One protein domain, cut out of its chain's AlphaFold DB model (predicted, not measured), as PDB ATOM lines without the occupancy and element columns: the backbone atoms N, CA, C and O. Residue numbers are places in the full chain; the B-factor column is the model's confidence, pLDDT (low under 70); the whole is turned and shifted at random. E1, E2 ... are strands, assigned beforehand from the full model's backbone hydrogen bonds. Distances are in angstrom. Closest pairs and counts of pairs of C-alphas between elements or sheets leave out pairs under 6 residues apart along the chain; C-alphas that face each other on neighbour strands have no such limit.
ATOM      1  N   ALA A  93      13.885  42.699 111.986       74.38
ATOM      2  CA  ALA A  93      13.995  42.612 110.530       74.38
ATOM      3  C   ALA A  93      12.870  43.353 109.774       74.38
ATOM      4  O   ALA A  93      12.821  43.274 108.545       74.38
ATOM      5  N   ILE A  94      11.938  44.018 110.467       69.69
ATOM      6  CA  ILE A  94      10.663  44.491 109.903       69.69
ATOM      7  C   ILE A  94      10.402  45.949 110.307       69.69
ATOM      8  O   ILE A  94       9.366  46.313 110.856       69.69
ATOM      9  N   GLY A  95      11.334  46.823 109.934       69.56
ATOM     10  CA  GLY A  95      11.126  48.268 109.976       69.56
ATOM     11  C   GLY A  95      11.423  48.930 111.317       69.56
ATOM     12  O   GLY A  95      11.364  50.158 111.369       69.56
ATOM     13  N   GLU A  96      11.793  48.187 112.361       81.62
ATOM     14  CA  GLU A  96      12.275  48.763 113.614       81.62
ATOM     15  C   GLU A  96      13.812  48.759 113.642       81.62
ATOM     16  O   GLU A  96      14.492  47.736 113.758       81.62
ATOM     17  N   GLY A  97      14.379  49.947 113.440       84.12
ATOM     18  CA  GLY A  97      15.812  50.189 113.419       84.12
ATOM     19  C   GLY A  97      16.408  50.270 114.822       84.12
ATOM     20  O   GLY A  97      15.885  49.723 115.790       84.12
ATOM     21  N   SER A  98      17.545  50.948 114.932       88.69
ATOM     22  CA  SER A  98      18.206  51.173 116.213       88.69
ATOM     23  C   SER A  98      17.386  52.062 117.137       88.69
ATOM     24  O   SER A  98      16.872  53.080 116.676       88.69
ATOM     25  N   GLU A  99      17.387  51.757 118.433       91.06
ATOM     26  CA  GLU A  99      16.737  52.563 119.464       91.06
ATOM     27  C   GLU A  99      17.729  52.979 120.562       91.06
ATOM     28  O   GLU A  99      18.460  52.163 121.127       91.06
ATOM     29  N   ILE A 100      17.729  54.270 120.894       91.38
ATOM     30  CA  ILE A 100      18.344  54.820 122.102       91.38
ATOM     31  C   ILE A 100      17.222  55.212 123.052       91.38
ATOM     32  O   ILE A 100      16.351  56.018 122.725       91.38
ATOM     33  N   THR A 101      17.281  54.667 124.262       89.94
ATOM     34  CA  THR A 101      16.326  54.966 125.326       89.94
ATOM     35  C   THR A 101      16.953  55.887 126.370       89.94
ATOM     36  O   THR A 101      17.889  55.500 127.070       89.94
ATOM     37  N   LEU A 102      16.401  57.088 126.524       91.25
ATOM     38  CA  LEU A 102      16.771  58.062 127.549       91.25
ATOM     39  C   LEU A 102      15.737  58.007 128.678       91.25
ATOM     40  O   LEU A 102      14.611  58.478 128.532       91.25
ATOM     41  N   LYS A 103      16.101  57.401 129.810       88.88
ATOM     42  CA  LYS A 103      15.214  57.301 130.978       88.88
ATOM     43  C   LYS A 103      15.245  58.610 131.769       88.88
ATOM     44  O   LYS A 103      16.311  59.022 132.229       88.88
ATOM     45  N   GLY A 104      14.087  59.236 131.957       84.56
ATOM     46  CA  GLY A 104      13.931  60.317 132.923       84.56
ATOM     47  C   GLY A 104      14.231  59.843 134.352       84.56
ATOM     48  O   GLY A 104      14.075  58.667 134.684       84.56
ATOM     49  N   ALA A 105      14.688  60.752 135.213       88.12
ATOM     50  CA  ALA A 105      14.895  60.442 136.627       88.12
ATOM     51  C   ALA A 105      13.550  60.315 137.372       88.12
ATOM     52  O   ALA A 105      12.628  61.090 137.139       88.12
ATOM     53  N   GLY A 106      13.433  59.382 138.319       85.19
ATOM     54  CA  GLY A 106      12.217  59.240 139.131       85.19
ATOM     55  C   GLY A 106      10.960  58.996 138.284       85.19
ATOM     56  O   GLY A 106      10.873  57.981 137.602       85.19
ATOM     57  N   ALA A 107       9.992  59.916 138.353       84.06
ATOM     58  CA  ALA A 107       8.722  59.846 137.622       84.06
ATOM     59  C   ALA A 107       8.728  60.599 136.273       84.06
ATOM     60  O   ALA A 107       7.666  60.775 135.679       84.06
ATOM     61  N   TYR A 108       9.883  61.092 135.811       85.69
ATOM     62  CA  TYR A 108       9.979  61.760 134.511       85.69
ATOM     63  C   TYR A 108       9.912  60.766 133.352       85.69
ATOM     64  O   TYR A 108      10.343  59.618 133.460       85.69
ATOM     65  N   ASP A 109       9.395  61.248 132.225       86.44
ATOM     66  CA  ASP A 109       9.124  60.419 131.062       86.44
ATOM     67  C   ASP A 109      10.403  59.873 130.419       86.44
ATOM     68  O   ASP A 109      11.466  60.500 130.400       86.44
ATOM     69  N   GLN A 110      10.273  58.678 129.854       89.06
ATOM     70  CA  GLN A 110      11.261  58.131 128.943       89.06
ATOM     71  C   GLN A 110      11.123  58.799 127.577       89.06
ATOM     72  O   GLN A 110      10.012  58.947 127.066       89.06
ATOM     73  N   TRP A 111      12.262  59.134 126.979       91.12
ATOM     74  CA  TRP A 111      12.361  59.550 125.588       91.12
ATOM     75  C   TRP A 111      13.093  58.508 124.764       91.12
ATOM     76  O   TRP A 111      14.130  57.982 125.171       91.12
ATOM     77  N   ASN A 112      12.567  58.259 123.576       90.25
ATOM     78  CA  ASN A 112      13.123  57.326 122.623       90.25
ATOM     79  C   ASN A 112      13.585  58.087 121.387       90.25
ATOM     80  O   ASN A 112      12.877  58.954 120.867       90.25
ATOM     81  N   GLN A 113      14.798  57.764 120.952       93.25
ATOM     82  CA  GLN A 113      15.306  58.129 119.639       93.25
ATOM     83  C   GLN A 113      15.442  56.845 118.855       93.25
ATOM     84  O   GLN A 113      16.171  55.951 119.287       93.25
ATOM     85  N   ASP A 114      14.750  56.738 117.736       91.69
ATOM     86  CA  ASP A 114      14.840  55.536 116.931       91.69
ATOM     87  C   ASP A 114      14.820  55.818 115.440       91.69
ATOM     88  O   ASP A 114      14.595  56.940 114.978       91.69
ATOM     89  N   VAL A 115      15.074  54.760 114.685       91.19
ATOM     90  CA  VAL A 115      14.790  54.723 113.261       91.19
ATOM     91  C   VAL A 115      13.612  53.788 113.056       91.19
ATOM     92  O   VAL A 115      13.694  52.614 113.397       91.19
ATOM     93  N   ASN A 116      12.525  54.283 112.473       90.06
ATOM     94  CA  ASN A 116      11.396  53.455 112.066       90.06
ATOM     95  C   ASN A 116      11.151  53.620 110.570       90.06
ATOM     96  O   ASN A 116      10.883  54.723 110.076       90.06
ATOM     97  N   ALA A 117      11.290  52.512 109.845       88.19
ATOM     98  CA  ALA A 117      11.440  52.486 108.400       88.19
ATOM     99  C   ALA A 117      12.517  53.493 107.944       88.19
ATOM    100  O   ALA A 117      13.694  53.321 108.247       88.19
ATOM    101  N   ASN A 118      12.112  54.563 107.254       86.12
ATOM    102  CA  ASN A 118      13.009  55.591 106.716       86.12
ATOM    103  C   ASN A 118      13.036  56.882 107.556       86.12
ATOM    104  O   ASN A 118      13.537  57.901 107.082       86.12
ATOM    105  N   ASN A 119      12.464  56.877 108.763       88.38
ATOM    106  CA  ASN A 119      12.308  58.077 109.583       88.38
ATOM    107  C   ASN A 119      13.137  57.980 110.862       88.38
ATOM    108  O   ASN A 119      12.992  57.021 111.615       88.38
ATOM    109  N   LEU A 120      13.932  59.012 111.140       91.94
ATOM    110  CA  LEU A 120      14.456  59.270 112.480       91.94
ATOM    111  C   LEU A 120      13.335  59.879 113.328       91.94
ATOM    112  O   LEU A 120      12.742  60.884 112.925       91.94
ATOM    113  N   ARG A 121      13.046  59.302 114.494       90.56
ATOM    114  CA  ARG A 121      11.989  59.784 115.389       90.56
ATOM    115  C   ARG A 121      12.553  60.153 116.753       90.56
ATOM    116  O   ARG A 121      13.493  59.539 117.241       90.56
ATOM    117  N   PHE A 122      11.913  61.140 117.373       91.88
ATOM    118  CA  PHE A 122      12.101  61.523 118.769       91.88
ATOM    119  C   PHE A 122      10.715  61.538 119.400       91.88
ATOM    120  O   PHE A 122       9.877  62.352 119.008       91.88
ATOM    121  N   PHE A 123      10.440  60.622 120.321       88.94
ATOM    122  CA  PHE A 123       9.093  60.466 120.856       88.94
ATOM    123  C   PHE A 123       9.087  59.971 122.298       88.94
ATOM    124  O   PHE A 123      10.088  59.514 122.847       88.94
ATOM    125  N   THR A 124       7.908  60.065 122.894       88.75
ATOM    126  CA  THR A 124       7.549  59.480 124.180       88.75
ATOM    127  C   THR A 124       6.066  59.109 124.127       88.75
ATOM    128  O   THR A 124       5.289  59.733 123.403       88.75
ATOM    129  N   ASN A 125       5.674  58.065 124.852       80.50
ATOM    130  CA  ASN A 125       4.294  57.579 124.954       80.50
ATOM    131  C   ASN A 125       3.526  58.206 126.133       80.50
ATOM    132  O   ASN A 125       2.444  57.738 126.489       80.50
ATOM    133  N   SER A 126       4.089  59.245 126.753       82.69
ATOM    134  CA  SER A 126       3.476  59.943 127.877       82.69
ATOM    135  C   SER A 126       2.375  60.910 127.441       82.69
ATOM    136  O   SER A 126       2.503  61.605 126.436       82.69
ATOM    137  N   ASN A 127       1.327  61.020 128.261       79.88
ATOM    138  CA  ASN A 127       0.285  62.043 128.117       79.88
ATOM    139  C   ASN A 127       0.671  63.382 128.774       79.88
ATOM    140  O   ASN A 127      -0.130  64.318 128.785       79.88
ATOM    141  N   ASN A 128       1.870  63.475 129.357       79.75
ATOM    142  CA  ASN A 128       2.400  64.717 129.907       79.75
ATOM    143  C   ASN A 128       2.828  65.683 128.791       79.75
ATOM    144  O   ASN A 128       2.815  65.368 127.602       79.75
ATOM    145  N   THR A 129       3.200  66.908 129.170       68.75
ATOM    146  CA  THR A 129       3.706  67.886 128.199       68.75
ATOM    147  C   THR A 129       5.088  67.464 127.717       68.75
ATOM    148  O   THR A 129       6.073  67.609 128.435       68.75
ATOM    149  N   ASN A 130       5.157  66.994 126.475       76.06
ATOM    150  CA  ASN A 130       6.396  66.561 125.842       76.06
ATOM    151  C   ASN A 130       6.854  67.627 124.853       76.06
ATOM    152  O   ASN A 130       6.084  68.062 123.997       76.06
ATOM    153  N   GLN A 131       8.103  68.068 124.971       83.31
ATOM    154  CA  GLN A 131       8.687  69.060 124.074       83.31
ATOM    155  C   GLN A 131      10.002  68.528 123.517       83.31
ATOM    156  O   GLN A 131      10.884  68.144 124.281       83.31
ATOM    157  N   LEU A 132      10.156  68.563 122.192       87.25
ATOM    158  CA  LEU A 132      11.477  68.527 121.578       87.25
ATOM    159  C   LEU A 132      12.039  69.946 121.633       87.25
ATOM    160  O   LEU A 132      11.529  70.850 120.971       87.25
ATOM    161  N   GLN A 133      13.067  70.146 122.445       82.12
ATOM    162  CA  GLN A 133      13.675  71.453 122.636       82.12
ATOM    163  C   GLN A 133      15.052  71.490 121.979       82.12
ATOM    164  O   GLN A 133      15.860  70.584 122.169       82.12
ATOM    165  N   VAL A 134      15.328  72.557 121.230       83.75
ATOM    166  CA  VAL A 134      16.655  72.817 120.663       83.75
ATOM    167  C   VAL A 134      17.175  74.106 121.288       83.75
ATOM    168  O   VAL A 134      16.728  75.206 120.959       83.75
ATOM    169  N   PHE A 135      18.074  73.962 122.259       74.62
ATOM    170  CA  PHE A 135      18.668  75.082 122.982       74.62
ATOM    171  C   PHE A 135      20.167  75.150 122.735       74.62
ATOM    172  O   PHE A 135      20.848  74.129 122.653       74.62
ATOM    173  N   ASN A 136      20.690  76.371 122.709       73.19
ATOM    174  CA  ASN A 136      22.117  76.611 122.845       73.19
ATOM    175  C   ASN A 136      22.401  76.956 124.318       73.19
ATOM    176  O   ASN A 136      21.842  77.916 124.843       73.19
ATOM    177  N   HIS A 137      23.234  76.158 124.992       74.44
ATOM    178  CA  HIS A 137      23.617  76.375 126.394       74.44
ATOM    179  C   HIS A 137      24.715  77.456 126.559       74.44
ATOM    180  O   HIS A 137      25.051  77.822 127.681       74.44
ATOM    181  N   GLY A 138      25.284  77.978 125.462       73.81
ATOM    182  CA  GLY A 138      26.382  78.952 125.442       73.81
ATOM    183  C   GLY A 138      26.088  80.245 124.663       73.81
ATOM    184  O   GLY A 138      25.112  80.364 123.921       73.81
ATOM    185  N   ALA A 139      26.956  81.245 124.863       71.81
ATOM    186  CA  ALA A 139      26.786  82.634 124.430       71.81
ATOM    187  C   ALA A 139      26.992  82.867 122.916       71.81
ATOM    188  O   ALA A 139      27.967  83.492 122.505       71.81
ATOM    189  N   GLY A 140      26.019  82.446 122.103       59.06
ATOM    190  CA  GLY A 140      25.690  83.163 120.868       59.06
ATOM    191  C   GLY A 140      25.277  82.298 119.680       59.06
ATOM    192  O   GLY A 140      26.148  81.784 118.993       59.06
TER     193      GLY A 140
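Overview. This is residues 93 to 140 of the 268 residues of an uncharacterized protein of Rhodospirillaceae bacterium (UniProt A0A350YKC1). With little regular structure, this is one small twisted sheet, a meander of E1, E2 and E3, each strand the antiparallel neighbour of the one before, and a long tail whose residues 133 to 140 stick out. The printed part has 48 residues, 18 of them in three named strands, with no named helix: all strand. It is loose, with a radius of gyration of the C-alphas of 13.5 A, and spans 43 by 30 by 16 A.

Along the chain. E1, residues 96 to 102, begins at C-alpha 96 (12.275, 48.763, 113.614) and is 17.3 A long. E2 is residues 111 to 116, 14.9 A. E3, residues 119 to 123, 12.0 A, ends at C-alpha 123 (9.093, 60.466, 120.856).

Arrangement. Inner strand E2 forms hairpins with E1, at 168 degrees, and E3, at 162 degrees. Within hydrogen-bond range are N 100 and O 113, 2.8 A, and N 121 and O 114, 2.9 A.

Size, cuts and confidence. The C-alphas farthest apart, of Ala 93 and Ala 139, are 44.3 A apart. The printed part has no cut and no long link. pLDDT is under 70 at residues 94 to 95, 129 and 140.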